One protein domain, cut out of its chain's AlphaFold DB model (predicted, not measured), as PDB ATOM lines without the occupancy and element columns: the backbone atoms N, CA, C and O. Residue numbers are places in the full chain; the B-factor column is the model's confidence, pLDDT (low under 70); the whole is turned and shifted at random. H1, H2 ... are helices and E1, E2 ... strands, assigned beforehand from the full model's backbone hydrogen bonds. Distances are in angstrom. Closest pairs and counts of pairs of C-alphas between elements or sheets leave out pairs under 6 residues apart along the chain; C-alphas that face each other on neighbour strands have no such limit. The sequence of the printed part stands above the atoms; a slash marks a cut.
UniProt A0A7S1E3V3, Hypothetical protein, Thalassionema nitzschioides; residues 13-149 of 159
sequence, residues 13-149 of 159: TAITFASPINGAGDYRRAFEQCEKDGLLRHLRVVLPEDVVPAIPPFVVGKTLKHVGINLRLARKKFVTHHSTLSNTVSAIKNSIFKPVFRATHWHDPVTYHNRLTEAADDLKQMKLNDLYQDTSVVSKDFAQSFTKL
ATOM      1  N   THR A  13     196.339 229.043 157.478       95.56
ATOM      2  CA  THR A  13     197.196 230.214 157.682       95.56
ATOM      3  C   THR A  13     196.343 231.465 157.814       95.56
ATOM      4  O   THR A  13     195.608 231.814 156.895       95.56
ATOM      5  N   ALA A  14     196.476 232.151 158.943       97.06
ATOM      6  CA  ALA A  14     195.873 233.453 159.181       97.06
ATOM      7  C   ALA A  14     196.960 234.534 159.188       97.06
ATOM      8  O   ALA A  14     197.953 234.423 159.911       97.06
ATOM      9  N   ILE A  15     196.757 235.599 158.412       97.12
ATOM     10  CA  ILE A  15     197.545 236.832 158.494       97.12
ATOM     11  C   ILE A  15     196.583 237.942 158.895       97.12
ATOM     12  O   ILE A  15     195.640 238.239 158.168       97.12
ATOM     13  N   THR A  16     196.792 238.524 160.071       97.44
ATOM     14  CA  THR A  16     195.877 239.526 160.628       97.44
ATOM     15  C   THR A  16     196.610 240.827 160.890       97.44
ATOM     16  O   THR A  16     197.691 240.809 161.481       97.44
ATOM     17  N   PHE A  17     195.996 241.947 160.532       97.12
ATOM     18  CA  PHE A  17     196.527 243.286 160.764       97.12
ATOM     19  C   PHE A  17     195.856 243.902 161.982       97.12
ATOM     20  O   PHE A  17     194.658 243.714 162.179       97.12
ATOM     21  N   ALA A  18     196.639 244.599 162.807       95.19
ATOM     22  CA  ALA A  18     196.141 245.334 163.967       95.19
ATOM     23  C   ALA A  18     195.248 244.504 164.918       95.19
ATOM     24  O   ALA A  18     194.331 245.019 165.552       95.19
ATOM     25  N   SER A  19     195.503 243.194 165.006       94.81
ATOM     26  CA  SER A  19     194.633 242.267 165.732       94.81
ATOM     27  C   SER A  19     194.682 242.528 167.248       94.81
ATOM     28  O   SER A  19     195.789 242.495 167.813       94.81
ATOM     29  N   PRO A  20     193.519 242.748 167.901       92.75
ATOM     30  CA  PRO A  20     193.422 242.916 169.350       92.75
ATOM     31  C   PRO A  20     193.756 241.616 170.086       92.75
ATOM     32  O   PRO A  20     193.902 240.553 169.475       92.75
ATOM     33  N   ILE A  21     193.894 241.697 171.411       90.56
ATOM     34  CA  ILE A  21     194.163 240.507 172.226       90.56
ATOM     35  C   ILE A  21     192.916 239.615 172.244       90.56
ATOM     36  O   ILE A  21     191.808 240.093 172.469       90.56
ATOM     37  N   ASN A  22     193.091 238.316 171.998       87.62
ATOM     38  CA  ASN A  22     192.011 237.419 171.584       87.62
ATOM     39  C   ASN A  22     191.646 236.298 172.572       87.62
ATOM     40  O   ASN A  22     190.605 235.671 172.391       87.62
ATOM     41  N   GLY A  23     192.415 236.044 173.636       89.25
ATOM     42  CA  GLY A  23     191.997 235.030 174.609       89.25
ATOM     43  C   GLY A  23     192.819 234.953 175.886       89.25
ATOM     44  O   GLY A  23     193.870 235.569 176.019       89.25
ATOM     45  N   ALA A  24     192.315 234.196 176.861       91.56
ATOM     46  CA  ALA A  24     193.015 233.925 178.115       91.56
ATOM     47  C   ALA A  24     194.119 232.858 177.938       91.56
ATOM     48  O   ALA A  24     194.371 232.358 176.841       91.56
ATOM     49  N   GLY A  25     194.770 232.474 179.042       90.06
ATOM     50  CA  GLY A  25     195.844 231.475 179.035       90.06
ATOM     51  C   GLY A  25     195.457 230.132 178.405       90.06
ATOM     52  O   GLY A  25     196.268 229.556 177.688       90.06
ATOM     53  N   ASP A  26     194.230 229.655 178.618       93.31
ATOM     54  CA  ASP A  26     193.759 228.364 178.087       93.31
ATOM     55  C   ASP A  26     193.607 228.394 176.570       93.31
ATOM     56  O   ASP A  26     194.089 227.496 175.885       93.31
ATOM     57  N   TYR A  27     193.026 229.479 176.049       94.50
ATOM     58  CA  TYR A  27     192.921 229.715 174.613       94.50
ATOM     59  C   TYR A  27     194.305 229.715 173.964       94.50
ATOM     60  O   TYR A  27     194.530 229.009 172.986       94.50
ATOM     61  N   ARG A  28     195.261 230.443 174.553       93.81
ATOM     62  CA  ARG A  28     196.636 230.473 174.053       93.81
ATOM     63  C   ARG A  28     197.288 229.090 174.067       93.81
ATOM     64  O   ARG A  28     197.923 228.736 173.085       93.81
ATOM     65  N   ARG A  29     197.128 228.310 175.140       93.38
ATOM     66  CA  ARG A  29     197.686 226.949 175.225       93.38
ATOM     67  C   ARG A  29     197.110 226.027 174.152       93.38
ATOM     68  O   ARG A  29     197.871 225.319 173.502       93.38
ATOM     69  N   ALA A  30     195.793 226.060 173.949       95.62
ATOM     70  CA  ALA A  30     195.136 225.281 172.902       95.62
ATOM     71  C   ALA A  30     195.602 225.714 171.503       95.62
ATOM     72  O   ALA A  30     195.933 224.871 170.674       95.62
ATOM     73  N   PHE A  31     195.706 227.025 171.262       95.94
ATOM     74  CA  PHE A  31     196.181 227.570 169.992       95.94
ATOM     75  C   PHE A  31     197.634 227.173 169.706       95.94
ATOM     76  O   PHE A  31     197.926 226.661 168.630       95.94
ATOM     77  N   GLU A  32     198.528 227.331 170.688       94.31
ATOM     78  CA  GLU A  32     199.930 226.907 170.589       94.31
ATOM     79  C   GLU A  32     200.038 225.402 170.310       94.31
ATOM     80  O   GLU A  32     200.909 224.986 169.552       94.31
ATOM     81  N   GLN A  33     199.159 224.576 170.888       93.56
ATOM     82  CA  GLN A  33     199.126 223.145 170.594       93.56
ATOM     83  C   GLN A  33     198.750 222.887 169.128       93.56
ATOM     84  O   GLN A  33     199.483 222.192 168.432       93.56
ATOM     85  N   CYS A  34     197.695 223.527 168.614       93.25
ATOM     86  CA  CYS A  34     197.333 223.430 167.196       93.25
ATOM     87  C   CYS A  34     198.446 223.936 166.260       93.25
ATOM     88  O   CYS A  34     198.610 223.425 165.149       93.25
ATOM     89  N   GLU A  35     199.222 224.935 166.681       93.44
ATOM     90  CA  GLU A  35     200.395 225.386 165.938       93.44
ATOM     91  C   GLU A  35     201.488 224.318 165.925       93.44
ATOM     92  O   GLU A  35     201.978 223.985 164.843       93.44
ATOM     93  N   LYS A  36     201.828 223.739 167.086       90.81
ATOM     94  CA  LYS A  36     202.803 222.642 167.209       90.81
ATOM     95  C   LYS A  36     202.425 221.451 166.342       90.81
ATOM     96  O   LYS A  36     203.277 220.952 165.613       90.81
ATOM     97  N   ASP A  37     201.149 221.081 166.339       87.69
ATOM     98  CA  ASP A  37     200.606 219.971 165.547       87.69
ATOM     99  C   ASP A  37     200.588 220.260 164.037       87.69
ATOM    100  O   ASP A  37     200.253 219.400 163.226       87.69
ATOM    101  N   GLY A  38     200.961 221.474 163.622       87.38
ATOM    102  CA  GLY A  38     200.990 221.846 162.211       87.38
ATOM    103  C   GLY A  38     199.606 222.099 161.616       87.38
ATOM    104  O   GLY A  38     199.487 222.125 160.393       87.38
ATOM    105  N   LEU A  39     198.582 222.290 162.453       89.44
ATOM    106  CA  LEU A  39     197.201 222.539 162.033       89.44
ATOM    107  C   LEU A  39     196.945 224.026 161.768       89.44
ATOM    108  O   LEU A  39     196.177 224.368 160.868       89.44
ATOM    109  N   LEU A  40     197.603 224.910 162.523       94.31
ATOM    110  CA  LEU A  40     197.435 226.362 162.426       94.31
ATOM    111  C   LEU A  40     198.768 227.087 162.236       94.31
ATOM    112  O   LEU A  40     199.810 226.675 162.745       94.31
ATOM    113  N   ARG A  41     198.727 228.206 161.514       94.94
ATOM    114  CA  ARG A  41     199.803 229.199 161.449       94.94
ATOM    115  C   ARG A  41     199.187 230.582 161.552       94.94
ATOM    116  O   ARG A  41     198.316 230.925 160.756       94.94
ATOM    117  N   HIS A  42     199.660 231.394 162.488       97.31
ATOM    118  CA  HIS A  42     199.185 232.766 162.638       97.31
ATOM    119  C   HIS A  42     200.343 233.759 162.593       97.31
ATOM    120  O   HIS A  42     201.323 233.628 163.330       97.31
ATOM    121  N   LEU A  43     200.227 234.747 161.704       97.56
ATOM    122  CA  LEU A  43     201.087 235.921 161.644       97.56
ATOM    123  C   LEU A  43     200.251 237.166 161.944       97.56
ATOM    124  O   LEU A  43     199.274 237.473 161.261       97.56
ATOM    125  N   ARG A  44     200.651 237.906 162.968       97.38
ATOM    126  CA  ARG A  44     200.023 239.155 163.381       97.38
ATOM    127  C   ARG A  44     200.917 240.305 162.976       97.38
ATOM    128  O   ARG A  44     202.045 240.391 163.444       97.38
ATOM    129  N   VAL A  45     200.417 241.186 162.128       97.38
ATOM    130  CA  VAL A  45     201.126 242.392 161.713       97.38
ATOM    131  C   VAL A  45     200.653 243.540 162.589       97.38
ATOM    132  O   VAL A  45     199.455 243.820 162.653       97.38
ATOM    133  N   VAL A  46     201.586 244.195 163.278       95.69
ATOM    134  CA  VAL A  46     201.278 245.287 164.210       95.69
ATOM    135  C   VAL A  46     202.214 246.468 164.003       95.69
ATOM    136  O   VAL A  46     203.412 246.295 163.763       95.69
ATOM    137  N   LEU A  47     201.684 247.676 164.173       94.81
ATOM    138  CA  LEU A  47     202.497 248.880 164.311       94.81
ATOM    139  C   LEU A  47     202.811 249.140 165.798       94.81
ATOM    140  O   LEU A  47     201.926 249.005 166.644       94.81
ATOM    141  N   PRO A  48     204.054 249.513 166.158       90.88
ATOM    142  CA  PRO A  48     204.441 249.927 167.508       90.88
ATOM    143  C   PRO A  48     203.530 250.984 168.138       90.88
ATOM    144  O   PRO A  48     203.342 250.993 169.360       90.88
ATOM    145  N   GLU A  49     203.039 251.905 167.319       89.88
ATOM    146  CA  GLU A  49     202.276 253.078 167.714       89.88
ATOM    147  C   GLU A  49     200.777 252.776 167.856       89.88
ATOM    148  O   GLU A  49     200.111 253.430 168.659       89.88
ATOM    149  N   ASP A  50     200.283 251.731 167.185       90.81
ATOM    150  CA  ASP A  50     198.890 251.288 167.257       90.81
ATOM    151  C   ASP A  50     198.545 250.778 168.670       90.81
ATOM    152  O   ASP A  50     199.322 250.079 169.337       90.81
ATOM    153  N   VAL A  51     197.383 251.202 169.162       89.44
ATOM    154  CA  VAL A  51     196.856 250.867 170.491       89.44
ATOM    155  C   VAL A  51     195.932 249.655 170.421       89.44
ATOM    156  O   VAL A  51     195.834 248.927 171.407       89.44
ATOM    157  N   VAL A  52     195.297 249.394 169.274       90.19
ATOM    158  CA  VAL A  52     194.311 248.313 169.123       90.19
ATOM    159  C   VAL A  52     194.895 246.942 169.485       90.19
ATOM    160  O   VAL A  52     194.271 246.227 170.269       90.19
ATOM    161  N   PRO A  53     196.130 246.582 169.077       91.94
ATOM    162  CA  PRO A  53     196.741 245.324 169.501       91.94
ATOM    163  C   PRO A  53     197.011 245.201 171.006       91.94
ATOM    164  O   PRO A  53     197.348 244.114 171.465       91.94
ATOM    165  N   ALA A  54     196.938 246.285 171.778       86.31
ATOM    166  CA  ALA A  54     197.174 246.269 173.220       86.31
ATOM    167  C   ALA A  54     195.878 246.094 174.035       86.31
ATOM    168  O   ALA A  54     195.945 245.803 175.227       86.31
ATOM    169  N   ILE A  55     194.708 246.229 173.406       83.69
ATOM    170  CA  ILE A  55     193.410 246.210 174.086       83.69
ATOM    171  C   ILE A  55     192.564 244.977 173.705       83.69
ATOM    172  O   ILE A  55     192.705 244.450 172.601       83.69
ATOM    173  N   PRO A  56     191.670 244.518 174.602       83.56
ATOM    174  CA  PRO A  56     191.662 244.812 176.036       83.56
ATOM    175  C   PRO A  56     192.783 244.028 176.757       83.56
ATOM    176  O   PRO A  56     192.974 242.844 176.480       83.56
ATOM    177  N   PRO A  57     193.524 244.630 177.706       74.12
ATOM    178  CA  PRO A  57     194.615 243.928 178.394       74.12
ATOM    179  C   PRO A  57     194.122 242.864 179.394       74.12
ATOM    180  O   PRO A  57     194.836 241.909 179.710       74.12
ATOM    181  N   PHE A  58     192.894 243.008 179.893       78.75
ATOM    182  CA  PHE A  58     192.263 242.088 180.835       78.75
ATOM    183  C   PHE A  58     190.753 242.029 180.608       78.75
ATOM    184  O   PHE A  58     190.135 242.996 180.168       78.75
ATOM    185  N   VAL A  59     190.161 240.891 180.955       79.94
ATOM    186  CA  VAL A  59     188.712 240.688 181.068       79.94
ATOM    187  C   VAL A  59     188.481 240.009 182.410       79.94
ATOM    188  O   VAL A  59     189.175 239.041 182.700       79.94
ATOM    189  N   VAL A  60     187.576 240.554 183.234       80.94
ATOM    190  CA  VAL A  60     187.162 240.094 184.584       80.94
ATOM    191  C   VAL A  60     188.035 238.967 185.169       80.94
ATOM    192  O   VAL A  60     187.800 237.782 184.936       80.94
ATOM    193  N   GLY A  61     189.074 239.346 185.923       79.81
ATOM    194  CA  GLY A  61     189.943 238.409 186.650       79.81
ATOM    195  C   GLY A  61     190.949 237.614 185.804       79.81
ATOM    196  O   GLY A  61     191.703 236.820 186.361       79.81
ATOM    197  N   LYS A  62     191.005 237.809 184.480       84.69
ATOM    198  CA  LYS A  62     191.927 237.101 183.578       84.69
ATOM    199  C   LYS A  62     192.727 238.072 182.710       84.69
ATOM    200  O   LYS A  62     192.178 238.946 182.040       84.69
ATOM    201  N   THR A  63     194.045 237.879 182.672       85.50
ATOM    202  CA  THR A  63     194.921 238.551 181.702       85.50
ATOM    203  C   THR A  63     194.755 237.900 180.339       85.50
ATOM    204  O   THR A  63     194.898 236.676 180.226       85.50
ATOM    205  N   LEU A  64     194.502 238.704 179.310       88.62
ATOM    206  CA  LEU A  64     194.459 238.191 177.951       88.62
ATOM    207  C   LEU A  64     195.876 238.091 177.371       88.62
ATOM    208  O   LEU A  64     196.794 238.813 177.765       88.62
ATOM    209  N   LYS A  65     196.070 237.156 176.446       90.88
ATOM    210  CA  LYS A  65     197.334 236.890 175.770       90.88
ATOM    211  C   LYS A  65     197.103 236.766 174.271       90.88
ATOM    212  O   LYS A  65     196.087 236.249 173.822       90.88
ATOM    213  N   HIS A  66     198.093 237.228 173.521       94.12
ATOM    214  CA  HIS A  66     198.175 237.008 172.083       94.12
ATOM    215  C   HIS A  66     198.610 235.582 171.759       94.12
ATOM    216  O   HIS A  66     199.240 234.919 172.585       94.12
ATOM    217  N   VAL A  67     198.333 235.165 170.529       95.56
ATOM    218  CA  VAL A  67     198.770 233.892 169.935       95.56
ATOM    219  C   VAL A  67     199.533 234.149 168.629       95.56
ATOM    220  O   VAL A  67     199.503 235.273 168.114       95.56
ATOM    221  N   GLY A  68     200.244 233.139 168.126       96.00
ATOM    222  CA  GLY A  68     201.014 233.234 166.889       96.00
ATOM    223  C   GLY A  68     202.266 234.101 166.951       96.00
ATOM    224  O   GLY A  68     202.746 234.514 168.015       96.00
ATOM    225  N   ILE A  69     202.821 234.357 165.764       96.75
ATOM    226  CA  ILE A  69     204.000 235.202 165.560       96.75
ATOM    227  C   ILE A  69     203.552 236.648 165.386       96.75
ATOM    228  O   ILE A  69     202.705 236.953 164.554       96.75
ATOM    229  N   ASN A  70     204.160 237.553 166.140       96.44
ATOM    230  CA  ASN A  70     203.949 238.985 166.035       96.44
ATOM    231  C   ASN A  70     205.058 239.624 165.188       96.44
ATOM    232  O   ASN A  70     206.204 239.679 165.630       96.44
ATOM    233  N   LEU A  71     204.705 240.124 164.005       97.00
ATOM    234  CA  LEU A  71     205.526 240.958 163.131       97.00
ATOM    235  C   LEU A  71     205.270 242.432 163.457       97.00
ATOM    236  O   LEU A  71     204.261 243.017 163.060       97.00
ATOM    237  N   ARG A  72     206.197 243.039 164.194       95.62
ATOM    238  CA  ARG A  72     206.141 244.453 164.563       95.62
ATOM    239  C   ARG A  72     206.861 245.290 163.509       95.62
ATOM    240  O   ARG A  72     208.085 245.241 163.435       95.62
ATOM    241  N   LEU A  73     206.109 246.068 162.735       95.19
ATOM    242  CA  LEU A  73     206.628 246.926 161.666       95.19
ATOM    243  C   LEU A  73     207.014 248.307 162.217       95.19
ATOM    244  O   LEU A  73     206.151 249.118 162.538       95.19
ATOM    245  N   ALA A  74     208.309 248.588 162.331       90.94
ATOM    246  CA  ALA A  74     208.841 249.908 162.668       90.94
ATOM    247  C   ALA A  74     209.360 250.628 161.404       90.94
ATOM    248  O   ALA A  74     209.266 250.122 160.289       90.94
ATOM    249  N   ARG A  75     209.883 251.858 161.538       87.44
ATOM    250  CA  ARG A  75     210.469 252.599 160.391       87.44
ATOM    251  C   ARG A  75     211.679 251.843 159.854       87.44
ATOM    252  O   ARG A  75     212.657 251.710 160.586       87.44
ATOM    253  N   LYS A  76     211.600 251.381 158.595       83.69
ATOM    254  CA  LYS A  76     212.670 250.667 157.866       83.69
ATOM    255  C   LYS A  76     213.192 249.385 158.532       83.69
ATOM    256  O   LYS A  76     214.269 248.913 158.188       83.69
ATOM    257  N   LYS A  77     212.501 248.874 159.551       91.94
ATOM    258  CA  LYS A  77     212.902 247.694 160.321       91.94
ATOM    259  C   LYS A  77     211.657 246.984 160.806       91.94
ATOM    260  O   LYS A  77     210.666 247.631 161.138       91.94
ATOM    261  N   PHE A  78     211.735 245.676 160.950       94.75
ATOM    262  CA  PHE A  78     210.706 244.903 161.626       94.75
ATOM    263  C   PHE A  78     211.338 243.944 162.623       94.75
ATOM    264  O   PHE A  78     212.536 243.670 162.583       94.75
ATOM    265  N   VAL A  79     210.517 243.466 163.549       94.38
ATOM    266  CA  VAL A  79     210.924 242.472 164.538       94.38
ATOM    267  C   VAL A  79     209.843 241.409 164.635       94.38
ATOM    268  O   VAL A  79     208.656 241.737 164.686       94.38
ATOM    269  N   THR A  80     210.248 240.145 164.677       95.06
ATOM    270  CA  THR A  80     209.350 238.998 164.819       95.06
ATOM    271  C   THR A  80     209.552 238.304 166.152       95.06
ATOM    272  O   THR A  80     210.667 237.912 166.484       95.06
ATOM    273  N   HIS A  81     208.464 238.097 166.891       93.50
ATOM    274  CA  HIS A  81     208.481 237.308 168.122       93.50
ATOM    275  C   HIS A  81     207.212 236.480 168.258       93.50
ATOM    276  O   HIS A  81     206.108 236.983 168.053       93.50
ATOM    277  N   HIS A  82     207.358 235.227 168.662       94.94
ATOM    278  CA  HIS A  82     206.239 234.363 168.982       94.94
ATOM    279  C   HIS A  82     205.664 234.656 170.369       94.94
ATOM    280  O   HIS A  82     206.369 235.084 171.290       94.94
ATOM    281  N   SER A  83     204.376 234.360 170.545       89.69
ATOM    282  CA  SER A  83     203.686 234.480 171.831       89.69
ATOM    283  C   SER A  83     204.400 233.733 172.971       89.69
ATOM    284  O   SER A  83     204.419 234.232 174.101       89.69
ATOM    285  N   THR A  84     205.084 232.616 172.694       86.88
ATOM    286  CA  THR A  84     205.876 231.859 173.688       86.88
ATOM    287  C   THR A  84     207.028 232.640 174.307       86.88
ATOM    288  O   THR A  84     207.348 232.393 175.464       86.88
ATOM    289  N   LEU A  85     207.588 233.625 173.600       85.12
ATOM    290  CA  LEU A  85     208.661 234.489 174.108       85.12
ATOM    291  C   LEU A  85     208.142 235.755 174.809       85.12
ATOM    292  O   LEU A  85     208.915 236.520 175.384       85.12
ATOM    293  N   SER A  86     206.832 236.016 174.756       74.06
ATOM    294  CA  SER A  86     206.253 237.236 175.319       74.06
ATOM    295  C   SER A  86     206.074 237.142 176.842       74.06
ATOM    296  O   SER A  86     205.226 236.405 177.351       74.06
ATOM    297  N   ASN A  87     206.853 237.943 177.577       68.00
ATOM    298  CA  ASN A  87     206.686 238.137 179.017       68.00
ATOM    299  C   ASN A  87     205.476 239.045 179.297       68.00
ATOM    300  O   ASN A  87     205.391 240.168 178.794       68.00
ATOM    301  N   THR A  88     204.554 238.581 180.142       58.22
ATOM    302  CA  THR A  88     203.292 239.270 180.489       58.22
ATOM    303  C   THR A  88     203.504 240.663 181.088       58.22
ATOM    304  O   THR A  88     202.711 241.570 180.838       58.22
ATOM    305  N   VAL A  89     204.604 240.869 181.818       58.59
ATOM    306  CA  VAL A  89     204.933 242.142 182.483       58.59
ATOM    307  C   VAL A  89     205.175 243.279 181.478       58.59
ATOM    308  O   VAL A  89     204.765 244.417 181.713       58.59
ATOM    309  N   SER A  90     205.782 242.986 180.326       58.50
ATOM    310  CA  SER A  90     206.090 243.995 179.302       58.50
ATOM    311  C   SER A  90     204.861 244.432 178.498       58.50
ATOM    312  O   SER A  90     204.821 245.554 177.992       58.50
ATOM    313  N   ALA A  91     203.841 243.575 178.384       58.19
ATOM    314  CA  ALA A  91     202.596 243.896 177.684       58.19
ATOM    315  C   ALA A  91     201.730 244.881 178.486       58.19
ATOM    316  O   ALA A  91     201.207 245.846 177.931       58.19
ATOM    317  N   ILE A  92     201.660 244.696 179.809       59.66
ATOM    318  CA  ILE A  92     200.868 245.548 180.709       59.66
ATOM    319  C   ILE A  92     201.431 246.977 180.752       59.66
ATOM    320  O   ILE A  92     200.680 247.940 180.587       59.66
ATOM    321  N   LYS A  93     202.760 247.129 180.873       59.84
ATOM    322  CA  LYS A  93     203.421 248.449 180.880       59.84
ATOM    323  C   LYS A  93     203.189 249.247 179.590       59.84
ATOM    324  O   LYS A  93     203.095 250.467 179.643       59.84
ATOM    325  N   ASN A  94     203.059 248.568 178.450       59.44
ATOM    326  CA  ASN A  94     202.845 249.211 177.151       59.44
ATOM    327  C   ASN A  94     201.375 249.541 176.842       59.44
ATOM    328  O   ASN A  94     201.126 250.292 175.899       59.44
ATOM    329  N   SER A  95     200.418 248.996 177.600       58.03
ATOM    330  CA  SER A  95     198.987 249.138 177.303       58.03
ATOM    331  C   SER A  95     198.254 250.136 178.197       58.03
ATOM    332  O   SER A  95     197.319 250.773 177.725       58.03
ATOM    333  N   ILE A  96     198.639 250.274 179.471       56.78
ATOM    334  CA  ILE A  96     197.851 251.054 180.446       56.78
ATOM    335  C   ILE A  96     197.997 252.575 180.248       56.78
ATOM    336  O   ILE A  96     197.087 253.323 180.585       56.78
ATOM    337  N   PHE A  97     199.095 253.043 179.648       58.50
ATOM    338  CA  PHE A  97     199.380 254.480 179.513       58.50
ATOM    339  C   PHE A  97     199.186 255.053 178.105       58.50
ATOM    340  O   PHE A  97     199.478 256.228 177.882       58.50
ATOM    341  N   LYS A  98     198.716 254.265 177.129       66.25
ATOM    342  CA  LYS A  98     198.467 254.800 175.785       66.25
ATOM    343  C   LYS A  98     197.072 255.438 175.732       66.25
ATOM    344  O   LYS A  98     196.088 254.732 175.934       66.25
ATOM    345  N   PRO A  99     196.956 256.748 175.448       69.69
ATOM    346  CA  PRO A  99     195.657 257.404 175.408       69.69
ATOM    347  C   PRO A  99     194.786 256.835 174.285       69.69
ATOM    348  O   PRO A  99     195.246 256.736 173.147       69.69
ATOM    349  N   VAL A 100     193.523 256.522 174.581       68.00
ATOM    350  CA  VAL A 100     192.567 255.931 173.621       68.00
ATOM    351  C   VAL A 100     192.377 256.809 172.378       68.00
ATOM    352  O   VAL A 100     192.241 256.288 171.279       68.00
ATOM    353  N   PHE A 101     192.483 258.138 172.498       68.88
ATOM    354  CA  PHE A 101     192.415 259.049 171.346       68.88
ATOM    355  C   PHE A 101     193.586 258.895 170.358       68.88
ATOM    356  O   PHE A 101     193.472 259.314 169.211       68.88
ATOM    357  N   ARG A 102     194.711 258.281 170.761       67.44
ATOM    358  CA  ARG A 102     195.802 257.920 169.837       67.44
ATOM    359  C   ARG A 102     195.523 256.628 169.069       67.44
ATOM    360  O   ARG A 102     196.255 256.347 168.123       67.44
ATOM    361  N   ALA A 103     194.499 255.859 169.452       68.25
ATOM    362  CA  ALA A 103     194.140 254.621 168.768       68.25
ATOM    363  C   ALA A 103     193.748 254.887 167.311       68.25
ATOM    364  O   ALA A 103     194.211 254.179 166.432       68.25
ATOM    365  N   THR A 104     192.988 255.949 167.028       69.44
ATOM    366  CA  THR A 104     192.515 256.239 165.665       69.44
ATOM    367  C   THR A 104     193.620 256.705 164.720       69.44
ATOM    368  O   THR A 104     193.544 256.432 163.530       69.44
ATOM    369  N   HIS A 105     194.661 257.377 165.222       80.12
ATOM    370  CA  HIS A 105     195.709 257.936 164.361       80.12
ATOM    371  C   HIS A 105     196.654 256.871 163.791       80.12
ATOM    372  O   HIS A 105     197.120 256.997 162.665       80.12
ATOM    373  N   TRP A 106     196.945 255.827 164.570       85.94
ATOM    374  CA  TRP A 106     197.897 254.779 164.184       85.94
ATOM    375  C   TRP A 106     197.225 253.478 163.739       85.94
ATOM    376  O   TRP A 106     197.903 252.580 163.244       85.94
ATOM    377  N   HIS A 107     195.904 253.388 163.884       90.00
ATOM    378  CA  HIS A 107     195.078 252.297 163.377       90.00
ATOM    379  C   HIS A 107     194.545 252.609 161.969       90.00
ATOM    380  O   HIS A 107     193.358 252.480 161.680       90.00
ATOM    381  N   ASP A 108     195.436 253.075 161.099       90.81
ATOM    382  CA  ASP A 108     195.128 253.436 159.719       90.81
ATOM    383  C   ASP A 108     195.730 252.392 158.751       90.81
ATOM    384  O   ASP A 108     196.942 252.136 158.799       90.81
ATOM    385  N   PRO A 109     194.927 251.799 157.846       93.31
ATOM    386  CA  PRO A 109     195.413 250.841 156.854       93.31
ATOM    387  C   PRO A 109     196.520 251.390 155.946       93.31
ATOM    388  O   PRO A 109     197.402 250.626 155.547       93.31
ATOM    389  N   VAL A 110     196.509 252.693 155.633       94.81
ATOM    390  CA  VAL A 110     197.510 253.312 154.748       94.81
ATOM    391  C   VAL A 110     198.895 253.253 155.387       94.81
ATOM    392  O   VAL A 110     199.876 252.899 154.734       94.81
ATOM    393  N   THR A 111     198.992 253.505 156.689       93.81
ATOM    394  CA  THR A 111     200.245 253.427 157.439       93.81
ATOM    395  C   THR A 111     200.783 251.999 157.466       93.81
ATOM    396  O   THR A 111     201.979 251.801 157.233       93.81
ATOM    397  N   TYR A 112     199.923 250.995 157.687       95.38
ATOM    398  CA  TYR A 112     200.314 249.583 157.589       95.38
ATOM    399  C   TYR A 112     200.843 249.248 156.192       95.38
ATOM    400  O   TYR A 112     201.920 248.664 156.073       95.38
ATOM    401  N   HIS A 113     200.121 249.657 155.147       95.75
ATOM    402  CA  HIS A 113     200.531 249.448 153.762       95.75
ATOM    403  C   HIS A 113     201.896 250.083 153.469       95.75
ATOM    404  O   HIS A 113     202.794 249.401 152.986       95.75
ATOM    405  N   ASN A 114     202.097 251.346 153.848       95.44
ATOM    406  CA  ASN A 114     203.360 252.049 153.636       95.44
ATOM    407  C   ASN A 114     204.531 251.343 154.331       95.44
ATOM    408  O   ASN A 114     205.582 251.166 153.723       95.44
ATOM    409  N   ARG A 115     204.354 250.872 155.576       95.31
ATOM    410  CA  ARG A 115     205.422 250.143 156.286       95.31
ATOM    411  C   ARG A 115     205.719 248.780 155.670       95.31
ATOM    412  O   ARG A 115     206.870 248.358 155.674       95.31
ATOM    413  N   LEU A 116     204.701 248.090 155.159       95.50
ATOM    414  CA  LEU A 116     204.893 246.839 154.425       95.50
ATOM    415  C   LEU A 116     205.666 247.080 153.133       95.50
ATOM    416  O   LEU A 116     206.581 246.321 152.838       95.50
ATOM    417  N   THR A 117     205.336 248.145 152.402       95.62
ATOM    418  CA  THR A 117     206.040 248.538 151.179       95.62
ATOM    419  C   THR A 117     207.499 248.896 151.470       95.62
ATOM    420  O   THR A 117     208.385 248.420 150.769       95.62
ATOM    421  N   GLU A 118     207.773 249.645 152.544       95.56
ATOM    422  CA  GLU A 118     209.141 249.955 152.996       95.56
ATOM    423  C   GLU A 118     209.967 248.703 153.339       95.56
ATOM    424  O   GLU A 118     211.185 248.720 153.178       95.56
ATOM    425  N   ALA A 119     209.326 247.639 153.829       94.81
ATOM    426  CA  ALA A 119     209.971 246.386 154.226       94.81
ATOM    427  C   ALA A 119     209.792 245.256 153.192       94.81
ATOM    428  O   ALA A 119     210.088 244.099 153.487       94.81
ATOM    429  N   ALA A 120     209.269 245.555 151.998       94.81
ATOM    430  CA  ALA A 120     208.768 244.532 151.083       94.81
ATOM    431  C   ALA A 120     209.854 243.553 150.628       94.81
ATOM    432  O   ALA A 120     209.590 242.357 150.530       94.81
ATOM    433  N   ASP A 121     211.062 244.039 150.353       95.31
ATOM    434  CA  ASP A 121     212.135 243.196 149.824       95.31
ATOM    435  C   ASP A 121     212.665 242.205 150.861       95.31
ATOM    436  O   ASP A 121     212.875 241.037 150.530       95.31
ATOM    437  N   ASP A 122     212.755 242.621 152.125       94.38
ATOM    438  CA  ASP A 122     213.092 241.730 153.235       94.38
ATOM    439  C   ASP A 122     211.955 240.725 153.497       94.38
ATOM    440  O   ASP A 122     212.183 239.522 153.639       94.38
ATOM    441  N   LEU A 123     210.701 241.196 153.507       94.06
ATOM    442  CA  LEU A 123     209.530 240.359 153.788       94.06
ATOM    443  C   LEU A 123     209.276 239.305 152.699       94.06
ATOM    444  O   LEU A 123     208.845 238.201 153.024       94.06
ATOM    445  N   LYS A 124     209.562 239.598 151.423       94.44
ATOM    446  CA  LYS A 124     209.431 238.633 150.309       94.44
ATOM    447  C   LYS A 124     210.323 237.405 150.485       94.44
ATOM    448  O   LYS A 124     209.981 236.331 149.991       94.44
ATOM    449  N   GLN A 125     211.463 237.559 151.153       93.94
ATOM    450  CA  GLN A 125     212.403 236.462 151.397       93.94
ATOM    451  C   GLN A 125     211.972 235.585 152.579       93.94
ATOM    452  O   GLN A 125     212.433 234.451 152.712       93.94
ATOM    453  N   MET A 126     211.064 236.078 153.424       94.56
ATOM    454  CA  MET A 126     210.604 235.364 154.606       94.56
ATOM    455  C   MET A 126     209.480 234.389 154.273       94.56
ATOM    456  O   MET A 126     208.454 234.747 153.692       94.56
ATOM    457  N   LYS A 127     209.617 233.150 154.744       94.75
ATOM    458  CA  LYS A 127     208.530 232.169 154.729       94.75
ATOM    459  C   LYS A 127     208.051 231.937 156.147       94.75
ATOM    460  O   LYS A 127     208.842 231.669 157.047       94.75
ATOM    461  N   LEU A 128     206.735 231.959 156.339       93.31
ATOM    462  CA  LEU A 128     206.143 231.789 157.665       93.31
ATOM    463  C   LEU A 128     206.595 230.483 158.333       93.31
ATOM    464  O   LEU A 128     206.938 230.486 159.506       93.31
ATOM    465  N   ASN A 129     206.673 229.382 157.584       90.62
ATOM    466  CA  ASN A 129     207.129 228.097 158.121       90.62
ATOM    467  C   ASN A 129     208.579 228.105 158.619       90.62
ATOM    468  O   ASN A 129     208.896 227.319 159.512       90.62
ATOM    469  N   ASP A 130     209.437 228.959 158.063       93.12
ATOM    470  CA  ASP A 130     210.828 229.079 158.497       93.12
ATOM    471  C   ASP A 130     210.881 229.812 159.845       93.12
ATOM    472  O   ASP A 130     211.586 229.385 160.754       93.12
ATOM    473  N   LEU A 131     210.007 230.806 160.053       94.12
ATOM    474  CA  LEU A 131     209.880 231.505 161.339       94.12
ATOM    475  C   LEU A 131     209.418 230.593 162.484       94.12
ATOM    476  O   LEU A 131     209.844 230.775 163.619       94.12
ATOM    477  N   TYR A 132     208.567 229.599 162.209       92.38
ATOM    478  CA  TYR A 132     208.156 228.604 163.217       92.38
ATOM    479  C   TYR A 132     209.272 227.600 163.563       92.38
ATOM    480  O   TYR A 132     209.157 226.879 164.552       92.38
ATOM    481  N   GLN A 133     210.334 227.540 162.755       91.00
ATOM    482  CA  GLN A 133     211.518 226.708 162.988       91.00
ATOM    483  C   GLN A 133     212.681 227.516 163.595       91.00
ATOM    484  O   GLN A 133     213.605 226.931 164.158       91.00
ATOM    485  N   ASP A 134     212.629 228.846 163.520       92.69
ATOM    486  CA  ASP A 134     213.658 229.742 164.035       92.69
ATOM    487  C   ASP A 134     213.543 229.938 165.557       92.69
ATOM    488  O   ASP A 134     212.654 230.623 166.063       92.69
ATOM    489  N   THR A 135     214.498 229.377 166.303       92.50
ATOM    490  CA  THR A 135     214.561 229.481 167.775       92.50
ATOM    491  C   THR A 135     214.839 230.889 168.320       92.50
ATOM    492  O   THR A 135     214.783 231.094 169.533       92.50
ATOM    493  N   SER A 136     215.158 231.860 167.460       92.31
ATOM    494  CA  SER A 136     215.208 233.279 167.832       92.31
ATOM    495  C   SER A 136     213.819 233.936 167.805       92.31
ATOM    496  O   SER A 136     213.582 234.922 168.508       92.31
ATOM    497  N   VAL A 137     212.878 233.360 167.045       91.88
ATOM    498  CA  VAL A 137     211.494 233.832 166.907       91.88
ATOM    499  C   VAL A 137     210.546 233.052 167.812       91.88
ATOM    500  O   VAL A 137     209.682 233.659 168.447       91.88
ATOM    501  N   VAL A 138     210.703 231.728 167.901       92.06
ATOM    502  CA  VAL A 138     209.943 230.840 168.794       92.06
ATOM    503  C   VAL A 138     210.819 230.322 169.938       92.06
ATOM    504  O   VAL A 138     212.031 230.209 169.806       92.06
ATOM    505  N   SER A 139     210.227 229.962 171.080       88.62
ATOM    506  CA  SER A 139     210.982 229.306 172.162       88.62
ATOM    507  C   SER A 139     211.574 227.961 171.715       88.62
ATOM    508  O   SER A 139     210.970 227.245 170.912       88.62
ATOM    509  N   LYS A 140     212.731 227.575 172.273       87.94
ATOM    510  CA  LYS A 140     213.392 226.288 171.967       87.94
ATOM    511  C   LYS A 140     212.448 225.097 172.150       87.94
ATOM    512  O   LYS A 140     212.341 224.267 171.251       87.94
ATOM    513  N   ASP A 141     211.707 225.070 173.255       86.38
ATOM    514  CA  ASP A 141     210.734 224.011 173.558       86.38
ATOM    515  C   ASP A 141     209.634 223.903 172.494       86.38
ATOM    516  O   ASP A 141     209.149 222.817 172.187       86.38
ATOM    517  N   PHE A 142     209.243 225.038 171.907       89.25
ATOM    518  CA  PHE A 142     208.225 225.095 170.867       89.25
ATOM    519  C   PHE A 142     208.776 224.637 169.510       89.25
ATOM    520  O   PHE A 142     208.120 223.873 168.803       89.25
ATOM    521  N   ALA A 143     210.005 225.024 169.159       86.94
ATOM    522  CA  ALA A 143     210.658 224.542 167.941       86.94
ATOM    523  C   ALA A 143     210.861 223.013 167.965       86.94
ATOM    524  O   ALA A 143     210.599 222.329 166.977       86.94
ATOM    525  N   GLN A 144     211.261 222.455 169.114       83.81
ATOM    526  CA  GLN A 144     211.529 221.019 169.265       83.81
ATOM    527  C   GLN A 144     210.297 220.128 169.032       83.81
ATOM    528  O   GLN A 144     210.452 218.996 168.565       83.81
ATOM    529  N   SER A 145     209.077 220.613 169.302       81.19
ATOM    530  CA  SER A 145     207.857 219.847 168.999       81.19
ATOM    531  C   SER A 145     207.669 219.572 167.503       81.19
ATOM    532  O   SER A 145     207.178 218.501 167.150       81.19
ATOM    533  N   PHE A 146     208.125 220.464 166.617       72.69
ATOM    534  CA  PHE A 146     208.006 220.255 165.169       72.69
ATOM    535  C   PHE A 146     208.939 219.165 164.645       72.69
ATOM    536  O   PHE A 146     208.569 218.418 163.737       72.69
ATOM    537  N   THR A 147     210.137 219.051 165.220       69.75
ATOM    538  CA  THR A 147     211.105 218.022 164.826       69.75
ATOM    539  C   THR A 147     210.569 216.627 165.134       69.75
ATOM    540  O   THR A 147     210.651 215.744 164.285       69.75
ATOM    541  N   LYS A 148     209.946 216.438 166.304       67.19
ATOM    542  CA  LYS A 148     209.376 215.142 166.709       67.19
ATOM    543  C   LYS A 148     208.271 214.666 165.763       67.19
ATOM    544  O   LYS A 148     208.268 213.500 165.380       67.19
ATOM    545  N   LEU A 149     207.382 215.565 165.336       64.62
ATOM    546  CA  LEU A 149     206.303 215.227 164.400       64.62
ATOM    547  C   LEU A 149     206.832 214.828 163.018       64.62
ATOM    548  O   LEU A 149     206.357 213.860 162.435       64.62
TER     549      LEU A 149
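Overview. This is residues 13 to 149 of the 159 residues of the protein "Hypothetical protein" of Thalassionema nitzschioides (UniProt A0A7S1E3V3). A twisted sheet of four strands forms the core of a flat body, with seven mostly separate helices strung round it in a loose ring. H4 crosses over one face of the sheet, H1 and H6 graze it, and the long link from E2 to E3 makes a wide loop with a short paired tip, residues 58 to 59 with 62 to 63. The printed part has 137 residues, with seven named helices and four named strands that follow along the chain as E1 H1 E2 E3 E4 H2 H3 H4 H5 H6 H7; the sheet's order is E1 E2 E3 E4, mixed, and the class is mixed, helices and strands. It is compact, with a radius of gyration of the C-alphas of 15.1 A and spans of 47 by 43 by 21 A.

Along the chain. The strands are E1, residues 13 to 17, E2, residues 40 to 46 and 19.4 A long, E3, residues 69 to 74 and 15.8 A, and E4, residues 77 to 82 and 17.2 A. E1 begins at C-alpha 13, (197.196, 230.214, 157.682). The helices are H1, residues 25 to 36 and 16.3 A, H2, 88 to 95, H3, 100 to 106, H4, 109 to 118 and 14.3 A, H5, 120 to 125, H6, 128 to 131, and H7, 140 to 149 and 15.2 A. H4 begins at C-alpha 109, (195.413, 250.841, 156.854), and H7 ends at C-alpha 149, (206.303, 215.227, 164.400).

Arrangement. The sheet is twisted, its C-alphas lying up to 4.4 A off the best plane. E1 and E2 are parallel at 15 degrees, with N 14 and O 41 at 2.9 A, within hydrogen-bond range. E2 and E3 are parallel at 20 degrees, with N 71 and O 44 at 2.7 A. E3 and E4 form an antiparallel hairpin at 161 degrees, with N 72 and O 79 at 2.8 A. E1, H1 and E2 make a strand-helix-strand unit, two parallel neighbour strands with a helix between, with a right-handed crossover. H4 is on the sheet at a height over the sheet of 8.6 A and runs across the strands, at 85 degrees to E3 on the local plane; their closest C-alphas, of Leu 73 and Arg 115, are 6.4 A apart. H1 only grazes the sheet with residues 31 to 35, and H6 with residues 128 to 131. H2, H3, H5 and H7 are not on it. H7 only just touches H1, with 3 pairs of C-alphas within 8 A, through residue 36 of H1 alone; the closest C-alphas, of Lys 36 and Ser 145, are 6.0 A apart. H4 and H5 are close but not clearly touching, the C-alphas of Leu 116 and Leu 123 being 8.0 A apart. H3 and H4 meet only through their link, and H2 and H3 are apart. Every O i to N i+4 pair is within hydrogen-bond range in H1 and H4, against 3 of 4 in H2, 1 of 2 in H5, 3 of 6 in H7 and 0 of 3 in H3, which has 2 of 4 O i to N i+3 pairs within range; H6 is too short for an O i to N i+4 pair.

Size, cuts and confidence. The two C-alphas farthest apart, of Phe 101 and Lys 148, are 47.3 A apart. The printed part has no cut. The link from E2 to E3, 22 residues, is long. The mean pLDDT of the printed part is 87.0, and residues 87 to 104 and 147 to 149 are under 70.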